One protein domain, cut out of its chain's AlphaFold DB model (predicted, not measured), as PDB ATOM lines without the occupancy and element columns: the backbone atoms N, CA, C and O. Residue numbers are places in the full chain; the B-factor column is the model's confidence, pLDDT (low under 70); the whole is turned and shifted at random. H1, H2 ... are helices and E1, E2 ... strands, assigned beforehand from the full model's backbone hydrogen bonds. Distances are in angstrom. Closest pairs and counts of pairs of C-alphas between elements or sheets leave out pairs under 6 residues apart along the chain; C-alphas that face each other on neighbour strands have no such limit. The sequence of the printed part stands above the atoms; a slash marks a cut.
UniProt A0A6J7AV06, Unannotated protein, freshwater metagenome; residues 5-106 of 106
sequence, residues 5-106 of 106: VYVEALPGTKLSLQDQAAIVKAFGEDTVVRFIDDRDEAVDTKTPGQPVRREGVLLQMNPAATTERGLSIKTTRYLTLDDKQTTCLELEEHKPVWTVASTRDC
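Overview. This is residues 5 to 106 of the 106 residues of the protein "Unannotated protein" of freshwater metagenome (UniProt A0A6J7AV06). Two three-stranded sheets stand edge to edge, E3 beside E4, and together make a curved wall, with the helix H1 packed on its hollow side and reaching from E2 to the start of E6. A long loop, residues 36 to 56, lies toward one end of the longest axis, and the turn between E5 and E6 lies at the other. The printed part has 102 residues with one named helix and six named strands, in the order E1 H1 E2 E3 E4 E5 E6; the class is mostly strand. One sheet runs E2 E1 E3, parallel, and the other E4 E5 E6, antiparallel. The whole is compact, with a radius of gyration of the C-alphas of 13.7 A and spans of 43 by 30 by 25 A.

Along the chain. Find C-alpha 5 at (-45.624, 27.970, -32.432), where E1 begins; it runs over residues 5 to 9. H1 follows at residues 17 to 26, from C-alpha 17 at (-36.646, 13.821, -35.102), 14.2 A long. E2 is residues 32 to 35 and E3 residues 57 to 61. Next come E4, residues 71 to 78, 21.7 A, and E5, residues 84 to 94, the longest strand at 30.4 A. E6, residues 97 to 105, spans 23.6 A and ends at C-alpha 105, (-62.468, 19.342, -28.126).

Arrangement. Look first at inner strand E1: N 7 and O 34 of E2 are 2.8 A apart, and N 59 of E3 and O 6 are 2.7 A apart, within hydrogen-bond range. E1, H1 and E2 form a strand-helix-strand unit, two parallel neighbour strands with a helix between, and its crossover is right-handed. H1 is on this sheet at a height of 9.6 A, only just slantwise to the strands, at 31 degrees to E1 on the local plane. Every O i to N i+4 pair in H1 is within hydrogen-bond range. The closest C-alphas of E3 and E4 are those of Leu 59 and Thr 75, 5.1 A apart. E4 E5 E6 is a meander, each strand the antiparallel neighbour of the one before, and its sheet is strongly twisted. In the hairpin E4 and E5, N 73 and O 89 are 2.8 A apart; in the hairpin E5 and E6, N 90 and O 102 are 2.9 A apart. H1 is on this sheet too, at a height of 9.5 A and across the strands, at 80 degrees to E5 on the local plane; its closest C-alpha pair with E6 is Ala 26 and Trp 98, 6.1 A. E2 and E6 are apart.

Size, cuts and confidence. The C-alphas farthest apart, those of Lys 46 and Lys 95, are 43.0 A apart. The printed part has no cut, and the link from E2 to E3, 21 residues, is long. Mean pLDDT of the printed part is 71.6; look for values under 70 at residues 27 to 28, 48 to 50, 63 to 84 and 86 to 106.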
ATOM      1  N   VAL A   5     -45.064  29.149 -33.088       85.00
ATOM      2  CA  VAL A   5     -45.624  27.970 -32.432       85.00
ATOM      3  C   VAL A   5     -44.509  27.312 -31.634       85.00
ATOM      4  O   VAL A   5     -43.484  26.930 -32.187       85.00
ATOM      5  N   TYR A   6     -44.705  27.199 -30.330       87.62
ATOM      6  CA  TYR A   6     -43.841  26.470 -29.418       87.62
ATOM      7  C   TYR A   6     -44.406  25.068 -29.219       87.62
ATOM      8  O   TYR A   6     -45.613  24.908 -29.063       87.62
ATOM      9  N   VAL A   7     -43.550  24.057 -29.226       86.31
ATOM     10  CA  VAL A   7     -43.934  22.652 -29.131       86.31
ATOM     11  C   VAL A   7     -43.111  21.997 -28.034       86.31
ATOM     12  O   VAL A   7     -41.887  21.982 -28.115       86.31
ATOM     13  N   GLU A   8     -43.777  21.436 -27.031       86.69
ATOM     14  CA  GLU A   8     -43.146  20.631 -25.983       86.69
ATOM     15  C   GLU A   8     -43.726  19.215 -25.984       86.69
ATOM     16  O   GLU A   8     -44.892  19.007 -26.330       86.69
ATOM     17  N   ALA A   9     -42.921  18.229 -25.595       84.06
ATOM     18  CA  ALA A   9     -43.423  16.883 -25.353       84.06
ATOM     19  C   ALA A   9     -44.234  16.847 -24.044       84.06
ATOM     20  O   ALA A   9     -43.975  17.613 -23.113       84.06
ATOM     21  N   LEU A  10     -45.200  15.934 -23.928       79.81
ATOM     22  CA  LEU A  10     -45.854  15.685 -22.644       79.81
ATOM     23  C   LEU A  10     -44.831  15.205 -21.599       79.81
ATOM     24  O   LEU A  10     -43.890  14.485 -21.953       79.81
ATOM     25  N   PRO A  11     -45.036  15.525 -20.306       77.44
ATOM     26  CA  PRO A  11     -44.169  15.050 -19.235       77.44
ATOM     27  C   PRO A  11     -43.950  13.533 -19.302       77.44
ATOM     28  O   PRO A  11     -44.903  12.760 -19.383       77.44
ATOM     29  N   GLY A  12     -42.683  13.112 -19.278       79.50
ATOM     30  CA  GLY A  12     -42.293  11.700 -19.377       79.50
ATOM     31  C   GLY A  12     -42.204  11.143 -20.804       79.50
ATOM     32  O   GLY A  12     -41.936   9.956 -20.966       79.50
ATOM     33  N   THR A  13     -42.386  11.976 -21.833       79.88
ATOM     34  CA  THR A  13     -42.277  11.585 -23.248       79.88
ATOM     35  C   THR A  13     -41.199  12.389 -23.982       79.88
ATOM     36  O   THR A  13     -40.668  13.362 -23.446       79.88
ATOM     37  N   LYS A  14     -40.836  11.971 -25.203       81.94
ATOM     38  CA  LYS A  14     -39.894  12.688 -26.076       81.94
ATOM     39  C   LYS A  14     -40.363  12.636 -27.523       81.94
ATOM     40  O   LYS A  14     -40.758  11.573 -27.992       81.94
ATOM     41  N   LEU A  15     -40.264  13.763 -28.225       78.88
ATOM     42  CA  LEU A  15     -40.504  13.832 -29.664       78.88
ATOM     43  C   LEU A  15     -39.261  13.357 -30.416       78.88
ATOM     44  O   LEU A  15     -38.165  13.883 -30.204       78.88
ATOM     45  N   SER A  16     -39.426  12.384 -31.307       82.75
ATOM     46  CA  SER A  16     -38.351  11.963 -32.203       82.75
ATOM     47  C   SER A  16     -38.084  13.027 -33.276       82.75
ATOM     48  O   SER A  16     -38.923  13.886 -33.546       82.75
ATOM     49  N   LEU A  17     -36.929  12.954 -33.948       80.06
ATOM     50  CA  LEU A  17     -36.646  13.821 -35.102       80.06
ATOM     51  C   LEU A  17     -37.681  13.652 -36.224       80.06
ATOM     52  O   LEU A  17     -37.980  14.610 -36.933       80.06
ATOM     53  N   GLN A  18     -38.240  12.449 -36.374       77.50
ATOM     54  CA  GLN A  18     -39.283  12.178 -37.356       77.50
ATOM     55  C   GLN A  18     -40.588  12.898 -36.993       77.50
ATOM     56  O   GLN A  18     -41.192  13.517 -37.867       77.50
ATOM     57  N   ASP A  19     -40.972  12.893 -35.714       77.50
ATOM     58  CA  ASP A  19     -42.143  13.633 -35.228       77.50
ATOM     59  C   ASP A  19     -41.947  15.138 -35.432       77.50
ATOM     60  O   ASP A  19     -42.817  15.813 -35.977       77.50
ATOM     61  N   GLN A  20     -40.772  15.661 -35.066       82.38
ATOM     62  CA  GLN A  20     -40.432  17.074 -35.251       82.38
ATOM     63  C   GLN A  20     -40.506  17.486 -36.727       82.38
ATOM     64  O   GLN A  20     -41.108  18.509 -37.055       82.38
ATOM     65  N   ALA A  21     -39.961  16.671 -37.635       79.62
ATOM     66  CA  ALA A  21     -40.039  16.922 -39.072       79.62
ATOM     67  C   ALA A  21     -41.485  16.892 -39.595       79.62
ATOM     68  O   ALA A  21     -41.858  17.739 -40.409       79.62
ATOM     69  N   ALA A  22     -42.312  15.955 -39.121       75.50
ATOM     70  CA  ALA A  22     -43.725  15.878 -39.488       75.50
ATOM     71  C   ALA A  22     -44.504  17.116 -39.017       75.50
ATOM     72  O   ALA A  22     -45.287  17.679 -39.781       75.50
ATOM     73  N   ILE A  23     -44.234  17.583 -37.795       76.38
ATOM     74  CA  ILE A  23     -44.844  18.787 -37.224       76.38
ATOM     75  C   ILE A  23     -44.455  20.023 -38.037       76.38
ATOM     76  O   ILE A  23     -45.338  20.760 -38.469       76.38
ATOM     77  N   VAL A  24     -43.162  20.235 -38.308       81.00
ATOM     78  CA  VAL A  24     -42.713  21.374 -39.133       81.00
ATOM     79  C   VAL A  24     -43.358  21.328 -40.514       81.00
ATOM     80  O   VAL A  24     -43.781  22.355 -41.018       81.00
ATOM     81  N   LYS A  25     -43.501  20.146 -41.118       74.06
ATOM     82  CA  LYS A  25     -44.158  20.015 -42.423       74.06
ATOM     83  C   LYS A  25     -45.650  20.366 -42.390       74.06
ATOM     84  O   LYS A  25     -46.182  20.823 -43.397       74.06
ATOM     85  N   ALA A  26     -46.324  20.130 -41.266       72.19
ATOM     86  CA  ALA A  26     -47.739  20.451 -41.093       72.19
ATOM     87  C   ALA A  26     -47.979  21.961 -40.905       72.19
ATOM     88  O   ALA A  26     -48.981  22.496 -41.380       72.19
ATOM     89  N   PHE A  27     -47.056  22.660 -40.239       68.56
ATOM     90  CA  PHE A  27     -47.082  24.113 -40.098       68.56
ATOM     91  C   PHE A  27     -46.339  24.741 -41.281       68.56
ATOM     92  O   PHE A  27     -45.118  24.815 -41.271       68.56
ATOM     93  N   GLY A  28     -47.076  25.155 -42.316       66.38
ATOM     94  CA  GLY A  28     -46.504  25.736 -43.541       66.38
ATOM     95  C   GLY A  28     -45.473  26.855 -43.306       66.38
ATOM     96  O   GLY A  28     -45.390  27.426 -42.219       66.38
ATOM     97  N   GLU A  29     -44.709  27.192 -44.351       77.06
ATOM     98  CA  GLU A  29     -43.466  27.994 -44.289       77.06
ATOM     99  C   GLU A  29     -43.585  29.367 -43.594       77.06
ATOM    100  O   GLU A  29     -42.596  29.889 -43.084       77.06
ATOM    101  N   ASP A  30     -44.792  29.930 -43.504       80.44
ATOM    102  CA  ASP A  30     -45.064  31.215 -42.849       80.44
ATOM    103  C   ASP A  30     -45.087  31.148 -41.307       80.44
ATOM    104  O   ASP A  30     -45.254  32.173 -40.636       80.44
ATOM    105  N   THR A  31     -44.955  29.954 -40.718       79.06
ATOM    106  CA  THR A  31     -45.030  29.738 -39.265       79.06
ATOM    107  C   THR A  31     -43.676  29.336 -38.687       79.06
ATOM    108  O   THR A  31     -43.098  28.317 -39.056       79.06
ATOM    109  N   VAL A  32     -43.184  30.084 -37.693       87.06
ATOM    110  CA  VAL A  32     -41.959  29.707 -36.971       87.06
ATOM    111  C   VAL A  32     -42.287  28.660 -35.910       87.06
ATOM    112  O   VAL A  32     -42.876  28.988 -34.880       87.06
ATOM    113  N   VAL A  33     -41.873  27.413 -36.128       86.38
ATOM    114  CA  VAL A  33     -42.017  26.324 -35.149       86.38
ATOM    115  C   VAL A  33     -40.754  26.230 -34.286       86.38
ATOM    116  O   VAL A  33     -39.638  26.195 -34.804       86.38
ATOM    117  N   ARG A  34     -40.914  26.189 -32.960       89.62
ATOM    118  CA  ARG A  34     -39.840  25.979 -31.978       89.62
ATOM    119  C   ARG A  34     -40.163  24.796 -31.085       89.62
ATOM    120  O   ARG A  34     -41.165  24.822 -30.384       89.62
ATOM    121  N   PHE A  35     -39.276  23.815 -31.057       89.75
ATOM    122  CA  PHE A  35     -39.309  22.758 -30.053       89.75
ATOM    123  C   PHE A  35     -38.600  23.261 -28.796       89.75
ATOM    124  O   PHE A  35     -37.515  23.830 -28.910       89.75
ATOM    125  N   ILE A  36     -39.240  23.116 -27.640       88.94
ATOM    126  CA  ILE A  36     -38.711  23.550 -26.341       88.94
ATOM    127  C   ILE A  36     -38.570  22.349 -25.414       88.94
ATOM    128  O   ILE A  36     -39.390  21.425 -25.464       88.94
ATOM    129  N   ASP A  37     -37.554  22.399 -24.560       84.56
ATOM    130  CA  ASP A  37     -37.346  21.409 -23.504       84.56
ATOM    131  C   ASP A  37     -37.863  21.929 -22.156       84.56
ATOM    132  O   ASP A  37     -38.339  21.142 -21.335       84.56
ATOM    133  N   ASP A  38     -37.812  23.250 -21.943       83.94
ATOM    134  CA  ASP A  38     -38.366  23.914 -20.767       83.94
ATOM    135  C   ASP A  38     -39.532  24.840 -21.148       83.94
ATOM    136  O   ASP A  38     -39.457  25.667 -22.063       83.94
ATOM    137  N   ARG A  39     -40.629  24.735 -20.397       83.25
ATOM    138  CA  ARG A  39     -41.826  25.559 -20.569       83.25
ATOM    139  C   ARG A  39     -41.534  27.052 -20.400       83.25
ATOM    140  O   ARG A  39     -42.186  27.867 -21.061       83.25
ATOM    141  N   ASP A  40     -40.549  27.427 -19.587       85.38
ATOM    142  CA  ASP A  40     -40.166  28.831 -19.368       85.38
ATOM    143  C   ASP A  40     -39.572  29.501 -20.630       85.38
ATOM    144  O   ASP A  40     -39.561  30.735 -20.761       85.38
ATOM    145  N   GLU A  41     -39.152  28.708 -21.624       84.81
ATOM    146  CA  GLU A  41     -38.713  29.200 -22.935       84.81
ATOM    147  C   GLU A  41     -39.867  29.744 -23.787       84.81
ATOM    148  O   GLU A  41     -39.662  30.612 -24.645       84.81
ATOM    149  N   ALA A  42     -41.081  29.240 -23.558       85.56
ATOM    150  CA  ALA A  42     -42.285  29.643 -24.273       85.56
ATOM    151  C   ALA A  42     -43.211  30.510 -23.430       85.56
ATOM    152  O   ALA A  42     -43.956  31.304 -24.000       85.56
ATOM    153  N   VAL A  43     -43.168  30.385 -22.103       83.88
ATOM    154  CA  VAL A  43     -44.101  31.060 -21.203       83.88
ATOM    155  C   VAL A  43     -43.443  32.247 -20.493       83.88
ATOM    156  O   VAL A  43     -42.364  32.156 -19.915       83.88
ATOM    157  N   ASP A  44     -44.107  33.396 -20.532       82.12
ATOM    158  CA  ASP A  44     -43.837  34.584 -19.742       82.12
ATOM    159  C   ASP A  44     -44.949  34.779 -18.703       82.12
ATOM    160  O   ASP A  44     -45.975  35.419 -18.939       82.12
ATOM    161  N   THR A  45     -44.733  34.224 -17.511       74.62
ATOM    162  CA  THR A  45     -45.676  34.318 -16.383       74.62
ATOM    163  C   THR A  45     -45.805  35.733 -15.815       74.62
ATOM    164  O   THR A  45     -46.688  35.981 -14.995       74.62
ATOM    165  N   LYS A  46     -44.955  36.674 -16.249       79.25
ATOM    166  CA  LYS A  46     -44.987  38.079 -15.828       79.25
ATOM    167  C   LYS A  46     -45.836  38.948 -16.752       79.25
ATOM    168  O   LYS A  46     -46.020  40.121 -16.438       79.25
ATOM    169  N   THR A  47     -46.347  38.397 -17.857       71.25
ATOM    170  CA  THR A  47     -47.172  39.112 -18.841       71.25
ATOM    171  C   THR A  47     -48.633  38.650 -18.752       71.25
ATOM    172  O   THR A  47     -48.995  37.612 -19.314       71.25
ATOM    173  N   PRO A  48     -49.509  39.396 -18.051       67.00
ATOM    174  CA  PRO A  48     -50.922  39.051 -17.944       67.00
ATOM    175  C   PRO A  48     -51.606  39.035 -19.317       67.00
ATOM    176  O   PRO A  48     -51.386  39.919 -20.141       67.00
ATOM    177  N   GLY A  49     -52.452  38.032 -19.561       64.12
ATOM    178  CA  GLY A  49     -53.267  37.927 -20.779       64.12
ATOM    179  C   GLY A  49     -52.533  37.466 -22.047       64.12
ATOM    180  O   GLY A  49     -53.197  37.147 -23.026       64.12
ATOM    181  N   GLN A  50     -51.197  37.405 -22.038       66.25
ATOM    182  CA  GLN A  50     -50.380  36.873 -23.136       66.25
ATOM    183  C   GLN A  50     -49.190  36.083 -22.575       66.25
ATOM    184  O   GLN A  50     -48.036  36.487 -22.726       66.25
ATOM    185  N   PRO A  51     -49.449  34.958 -21.889       73.56
ATOM    186  CA  PRO A  51     -48.404  34.219 -21.216       73.56
ATOM    187  C   PRO A  51     -47.505  33.498 -22.212       73.56
ATOM    188  O   PRO A  51     -46.442  33.072 -21.813       73.56
ATOM    189  N   VAL A  52     -47.873  33.325 -23.484       80.62
ATOM    190  CA  VAL A  52     -46.961  32.735 -24.472       80.62
ATOM    191  C   VAL A  52     -46.161  33.843 -25.147       80.62
ATOM    192  O   VAL A  52     -46.716  34.781 -25.723       80.62
ATOM    193  N   ARG A  53     -44.833  33.726 -25.087       81.44
ATOM    194  CA  ARG A  53     -43.894  34.695 -25.654       81.44
ATOM    195  C   ARG A  53     -44.182  34.927 -27.136       81.44
ATOM    196  O   ARG A  53     -44.554  34.013 -27.867       81.44
ATOM    197  N   ARG A  54     -43.924  36.160 -27.588       78.81
ATOM    198  CA  ARG A  54     -44.009  36.568 -29.003       78.81
ATOM    199  C   ARG A  54     -45.392  36.355 -29.633       78.81
ATOM    200  O   ARG A  54     -45.462  36.017 -30.811       78.81
ATOM    201  N   GLU A  55     -46.464  36.521 -28.854       74.12
ATOM    202  CA  GLU A  55     -47.844  36.264 -29.311       74.12
ATOM    203  C   GLU A  55     -47.995  34.850 -29.904       74.12
ATOM    204  O   GLU A  55     -48.725  34.612 -30.871       74.12
ATOM    205  N   GLY A  56     -47.215  33.912 -29.361       75.25
ATOM    206  CA  GLY A  56     -47.129  32.555 -29.861       75.25
ATOM    207  C   GLY A  56     -48.246  31.658 -29.342       75.25
ATOM    208  O   GLY A  56     -49.068  32.039 -28.512       75.25
ATOM    209  N   VAL A  57     -48.243  30.418 -29.813       81.25
ATOM    210  CA  VAL A  57     -49.064  29.339 -29.252       81.25
ATOM    211  C   VAL A  57     -48.136  28.270 -28.702       81.25
ATOM    212  O   VAL A  57     -47.216  27.864 -29.400       81.25
ATOM    213  N   LEU A  58     -48.370  27.808 -27.474       81.12
ATOM    214  CA  LEU A  58     -47.721  26.613 -26.936       81.12
ATOM    215  C   LEU A  58     -48.578  25.389 -27.266       81.12
ATOM    216  O   LEU A  58     -49.784  25.427 -27.053       81.12
ATOM    217  N   LEU A  59     -47.967  24.325 -27.777       77.69
ATOM    218  CA  LEU A  59     -48.575  23.027 -28.043       77.69
ATOM    219  C   LEU A  59     -47.852  21.976 -27.205       77.69
ATOM    220  O   LEU A  59     -46.646  21.792 -27.339       77.69
ATOM    221  N   GLN A  60     -48.591  21.265 -26.360       78.56
ATOM    222  CA  GLN A  60     -48.070  20.092 -25.663       78.56
ATOM    223  C   GLN A  60     -48.434  18.848 -26.445       78.56
ATOM    224  O   GLN A  60     -49.620  18.586 -26.593       78.56
ATOM    225  N   MET A  61     -47.456  18.081 -26.906       75.31
ATOM    226  CA  MET A  61     -47.689  16.919 -27.754       75.31
ATOM    227  C   MET A  61     -47.401  15.623 -27.015       75.31
ATOM    228  O   MET A  61     -46.333  15.438 -26.435       75.31
ATOM    229  N   ASN A  62     -48.355  14.696 -27.069       70.81
ATOM    230  CA  ASN A  62     -48.093  13.311 -26.714       70.81
ATOM    231  C   ASN A  62     -47.588  12.583 -27.963       70.81
ATOM    232  O   ASN A  62     -48.362  12.480 -28.915       70.81
ATOM    233  N   PRO A  63     -46.364  12.043 -27.989       64.75
ATOM    234  CA  PRO A  63     -46.008  11.026 -28.965       64.75
ATOM    235  C   PRO A  63     -46.782   9.742 -28.618       64.75
ATOM    236  O   PRO A  63     -46.257   8.829 -27.987       64.75
ATOM    237  N   ALA A  64     -48.068   9.680 -28.966       55.88
ATOM    238  CA  ALA A  64     -48.894   8.495 -28.766       55.88
ATOM    239  C   ALA A  64     -49.299   7.902 -30.116       55.88
ATOM    240  O   ALA A  64     -50.118   8.460 -30.837       55.88
ATOM    241  N   ALA A  65     -48.697   6.741 -30.391       45.75
ATOM    242  CA  ALA A  65     -48.970   5.809 -31.478       45.75
ATOM    243  C   ALA A  65     -49.099   6.458 -32.865       45.75
ATOM    244  O   ALA A  65     -50.199   6.678 -33.367       45.75
ATOM    245  N   THR A  66     -47.960   6.646 -33.540       45.22
ATOM    246  CA  THR A  66     -47.911   6.506 -35.001       45.22
ATOM    247  C   THR A  66     -48.500   5.140 -35.349       45.22
ATOM    248  O   THR A  66     -47.822   4.115 -35.265       45.22
ATOM    249  N   THR A  67     -49.792   5.097 -35.650       49.53
ATOM    250  CA  THR A  67     -50.391   3.932 -36.298       49.53
ATOM    251  C   THR A  67     -50.133   4.064 -37.794       49.53
ATOM    252  O   THR A  67     -49.934   5.173 -38.285       49.53
ATOM    253  N   GLU A  68     -50.171   2.962 -38.544       48.44
ATOM    254  CA  GLU A  68     -49.976   2.967 -40.008       48.44
ATOM    255  C   GLU A  68     -50.949   3.888 -40.781       48.44
ATOM    256  O   GLU A  68     -50.840   4.001 -41.999       48.44
ATOM    257  N   ARG A  69     -51.925   4.521 -40.111       48.94
ATOM    258  CA  ARG A  69     -52.979   5.339 -40.729       48.94
ATOM    259  C   ARG A  69     -53.110   6.759 -40.178       48.94
ATOM    260  O   ARG A  69     -53.856   7.534 -40.765       48.94
ATOM    261  N   GLY A  70     -52.414   7.131 -39.103       55.34
ATOM    262  CA  GLY A  70     -52.556   8.483 -38.565       55.34
ATOM    263  C   GLY A  70     -51.773   8.776 -37.291       55.34
ATOM    264  O   GLY A  70     -51.399   7.872 -36.539       55.34
ATOM    265  N   LEU A  71     -51.547  10.070 -37.070       60.62
ATOM    266  CA  LEU A  71     -50.892  10.673 -35.915       60.62
ATOM    267  C   LEU A  71     -51.940  11.472 -35.126       60.62
ATOM    268  O   LEU A  71     -52.460  12.471 -35.614       60.62
ATOM    269  N   SER A  72     -52.263  11.039 -33.904       58.19
ATOM    270  CA  SER A  72     -53.156  11.797 -33.020       58.19
ATOM    271  C   SER A  72     -52.338  12.739 -32.141       58.19
ATOM    272  O   SER A  72     -51.521  12.304 -31.332       58.19
ATOM    273  N   ILE A  73     -52.557  14.041 -32.300       63.81
ATOM    274  CA  ILE A  73     -51.880  15.089 -31.548       63.81
ATOM    275  C   ILE A  73     -52.897  15.747 -30.622       63.81
ATOM    276  O   ILE A  73     -53.753  16.517 -31.053       63.81
ATOM    277  N   LYS A  74     -52.783  15.499 -29.316       61.00
ATOM    278  CA  LYS A  74     -53.408  16.385 -28.331       61.00
ATOM    279  C   LYS A  74     -52.645  17.703 -28.356       61.00
ATOM    280  O   LYS A  74     -51.425  17.684 -28.322       61.00
ATOM    281  N   THR A  75     -53.347  18.821 -28.436       62.25
ATOM    282  CA  THR A  75     -52.778  20.166 -28.371       62.25
ATOM    283  C   THR A  75     -53.518  20.960 -27.311       62.25
ATOM    284  O   THR A  75     -54.735  20.862 -27.199       62.25
ATOM    285  N   THR A  76     -52.806  21.748 -26.516       60.22
ATOM    286  CA  THR A  76     -53.429  22.660 -25.552       60.22
ATOM    287  C   THR A  76     -52.931  24.054 -25.845       60.22
ATOM    288  O   THR A  76     -51.783  24.356 -25.558       60.22
ATOM    289  N   ARG A  77     -53.796  24.893 -26.407       65.69
ATOM    290  CA  ARG A  77     -53.571  26.317 -26.610       65.69
ATOM    291  C   ARG A  77     -53.719  27.041 -25.275       65.69
ATOM    292  O   ARG A  77     -54.809  27.113 -24.713       65.69
ATOM    293  N   TYR A  78     -52.624  27.614 -24.796       58.34
ATOM    294  CA  TYR A  78     -52.618  28.498 -23.632       58.34
ATOM    295  C   TYR A  78     -52.857  29.939 -24.093       58.34
ATOM    296  O   TYR A  78     -52.015  30.504 -24.790       58.34
ATOM    297  N   LEU A  79     -54.009  30.512 -23.740       60.53
ATOM    298  CA  LEU A  79     -54.374  31.897 -24.056       60.53
ATOM    299  C   LEU A  79     -54.042  32.836 -22.901       60.53
ATOM    300  O   LEU A  79     -53.469  33.897 -23.113       60.53
ATOM    301  N   THR A  80     -54.375  32.428 -21.677       60.03
ATOM    302  CA  THR A  80     -54.045  33.144 -20.439       60.03
ATOM    303  C   THR A  80     -53.666  32.138 -19.341       60.03
ATOM    304  O   THR A  80     -53.636  30.932 -19.589       60.03
ATOM    305  N   LEU A  81     -53.330  32.606 -18.130       58.09
ATOM    306  CA  LEU A  81     -53.065  31.711 -16.991       58.09
ATOM    307  C   LEU A  81     -54.281  30.828 -16.660       58.09
ATOM    308  O   LEU A  81     -54.111  29.645 -16.355       58.09
ATOM    309  N   ASP A  82     -55.479  31.395 -16.802       68.25
ATOM    310  CA  ASP A  82     -56.752  30.759 -16.453       68.25
ATOM    311  C   ASP A  82     -57.522  30.249 -17.681       68.25
ATOM    312  O   ASP A  82     -58.533  29.566 -17.539       68.25
ATOM    313  N   ASP A  83     -57.042  30.550 -18.892       63.50
ATOM    314  CA  ASP A  83     -57.679  30.165 -20.151       63.50
ATOM    315  C   ASP A  83     -56.768  29.246 -20.968       63.50
ATOM    316  O   ASP A  83     -55.732  29.653 -21.516       63.50
ATOM    317  N   LYS A  84     -57.181  27.981 -21.030       67.62
ATOM    318  CA  LYS A  84     -56.534  26.919 -21.795       67.62
ATOM    319  C   LYS A  84     -57.598  26.224 -22.623       67.62
ATOM    320  O   LYS A  84     -58.547  25.671 -22.076       67.62
ATOM    321  N   GLN A  85     -57.398  26.188 -23.931       71.06
ATOM    322  CA  GLN A  85     -58.225  25.412 -24.845       71.06
ATOM    323  C   GLN A  85     -57.464  24.166 -25.258       71.06
ATOM    324  O   GLN A  85     -56.338  24.259 -25.738       71.06
ATOM    325  N   THR A  86     -58.061  22.995 -25.066       64.94
ATOM    326  CA  THR A  86     -57.458  21.729 -25.479       64.94
ATOM    327  C   THR A  86     -58.195  21.192 -26.696       64.94
ATOM    328  O   THR A  86     -59.408  21.023 -26.684       64.94
ATOM    329  N   THR A  87     -57.450  20.912 -27.756       67.69
ATOM    330  CA  THR A  87     -57.960  20.363 -29.008       67.69
ATOM    331  C   THR A  87     -57.163  19.114 -29.342       67.69
ATOM    332  O   THR A  87     -55.932  19.143 -29.383       67.69
ATOM    333  N   CYS A  88     -57.843  18.006 -29.600       64.56
ATOM    334  CA  CYS A  88     -57.220  16.843 -30.210       64.56
ATOM    335  C   CYS A  88     -57.332  16.941 -31.729       64.56
ATOM    336  O   CYS A  88     -58.424  17.105 -32.276       64.56
ATOM    337  N   LEU A  89     -56.185  16.834 -32.389       68.12
ATOM    338  CA  LEU A  89     -56.041  16.763 -33.832       68.12
ATOM    339  C   LEU A  89     -55.771  15.310 -34.207       68.12
ATOM    340  O   LEU A  89     -54.880  14.679 -33.644       68.12
ATOM    341  N   GLU A  90     -56.505  14.781 -35.170       67.12
ATOM    342  CA  GLU A  90     -56.116  13.554 -35.856       67.12
ATOM    343  C   GLU A  90     -55.535  13.954 -37.202       67.12
ATOM    344  O   GLU A  90     -56.190  14.627 -37.997       67.12
ATOM    345  N   LEU A  91     -54.278  13.592 -37.429       64.62
ATOM    346  CA  LEU A  91     -53.586  13.800 -38.687       64.62
ATOM    347  C   LEU A  91     -53.544  12.481 -39.451       64.62
ATOM    348  O   LEU A  91     -53.153  11.457 -38.897       64.62
ATOM    349  N   GLU A  92     -53.889  12.515 -40.728       66.56
ATOM    350  CA  GLU A  92     -53.709  11.390 -41.645       66.56
ATOM    351  C   GLU A  92     -52.539  11.659 -42.590       66.56
ATOM    352  O   GLU A  92     -52.344  12.784 -43.061       66.56
ATOM    353  N   GLU A  93     -51.761  10.614 -42.881       58.97
ATOM    354  CA  GLU A  93     -50.670  10.681 -43.851       58.97
ATOM    355  C   GLU A  93     -51.208  10.439 -45.266       58.97
ATOM    356  O   GLU A  93     -51.449   9.303 -45.676       58.97
ATOM    357  N   HIS A  94     -51.337  11.502 -46.054       61.78
ATOM    358  CA  HIS A  94     -51.654  11.434 -47.480       61.78
ATOM    359  C   HIS A  94     -50.406  11.813 -48.271       61.78
ATOM    360  O   HIS A  94     -50.215  12.975 -48.627       61.78
ATOM    361  N   LYS A  95     -49.505  10.844 -48.499       54.56
ATOM    362  CA  LYS A  95     -48.181  11.076 -49.115       54.56
ATOM    363  C   LYS A  95     -48.244  12.095 -50.272       54.56
ATOM    364  O   LYS A  95     -48.963  11.849 -51.239       54.56
ATOM    365  N   PRO A  96     -47.454  13.191 -50.234       54.28
ATOM    366  CA  PRO A  96     -46.391  13.512 -49.278       54.28
ATOM    367  C   PRO A  96     -46.832  14.388 -48.086       54.28
ATOM    368  O   PRO A  96     -45.961  14.908 -47.395       54.28
ATOM    369  N   VAL A  97     -48.119  14.624 -47.850       52.28
ATOM    370  CA  VAL A  97     -48.618  15.661 -46.933       52.28
ATOM    371  C   VAL A  97     -49.386  15.039 -45.767       52.28
ATOM    372  O   VAL A  97     -50.134  14.084 -45.940       52.28
ATOM    373  N   TRP A  98     -49.210  15.589 -44.569       59.38
ATOM    374  CA  TRP A  98     -50.086  15.288 -43.439       59.38
ATOM    375  C   TRP A  98     -51.267  16.252 -43.466       59.38
ATOM    376  O   TRP A  98     -51.068  17.465 -43.518       59.38
ATOM    377  N   THR A  99     -52.488  15.729 -43.430       63.53
ATOM    378  CA  THR A  99     -53.711  16.540 -43.384       63.53
ATOM    379  C   THR A  99     -54.431  16.335 -42.068       63.53
ATOM    380  O   THR A  99     -54.491  15.219 -41.557       63.53
ATOM    381  N   VAL A 100     -55.014  17.408 -41.535       67.69
ATOM    382  CA  VAL A 100     -55.926  17.318 -40.394       67.69
ATOM    383  C   VAL A 100     -57.177  16.570 -40.847       67.69
ATOM    384  O   VAL A 100     -57.982  17.107 -41.603       67.69
ATOM    385  N   ALA A 101     -57.307  15.322 -40.414       69.00
ATOM    386  CA  ALA A 101     -58.458  14.473 -40.683       69.00
ATOM    387  C   ALA A 101     -59.628  14.823 -39.758       69.00
ATOM    388  O   ALA A 101     -60.777  14.846 -40.194       69.00
ATOM    389  N   SER A 102     -59.344  15.155 -38.494       67.75
ATOM    390  CA  SER A 102     -60.366  15.627 -37.562       67.75
ATOM    391  C   SER A 102     -59.802  16.583 -36.506       67.75
ATOM    392  O   SER A 102     -58.635  16.510 -36.116       67.75
ATOM    393  N   THR A 103     -60.651  17.505 -36.047       69.38
ATOM    394  CA  THR A 103     -60.404  18.359 -34.878       69.38
ATOM    395  C   THR A 103     -61.553  18.187 -33.900       69.38
ATOM    396  O   THR A 103     -62.710  18.349 -34.294       69.38
ATOM    397  N   ARG A 104     -61.259  17.898 -32.634       69.06
ATOM    398  CA  ARG A 104     -62.281  17.820 -31.582       69.06
ATOM    399  C   ARG A 104     -61.799  18.414 -30.273       69.06
ATOM    400  O   ARG A 104     -60.606  18.357 -29.969       69.06
ATOM    401  N   ASP A 105     -62.741  18.931 -29.497       69.81
ATOM    402  CA  ASP A 105     -62.468  19.342 -28.126       69.81
ATOM    403  C   ASP A 105     -62.120  18.117 -27.278       69.81
ATOM    404  O   ASP A 105     -62.711  17.037 -27.405       69.81
ATOM    405  N   CYS A 106     -61.109  18.314 -26.443       60.78
ATOM    406  CA  CYS A 106     -60.590  17.383 -25.459       60.78
ATOM    407  C   CYS A 106     -60.484  18.108 -24.110       60.78
ATOM    408  O   CYS A 106     -60.230  17.394 -23.123       60.78
TER     409      CYS A 106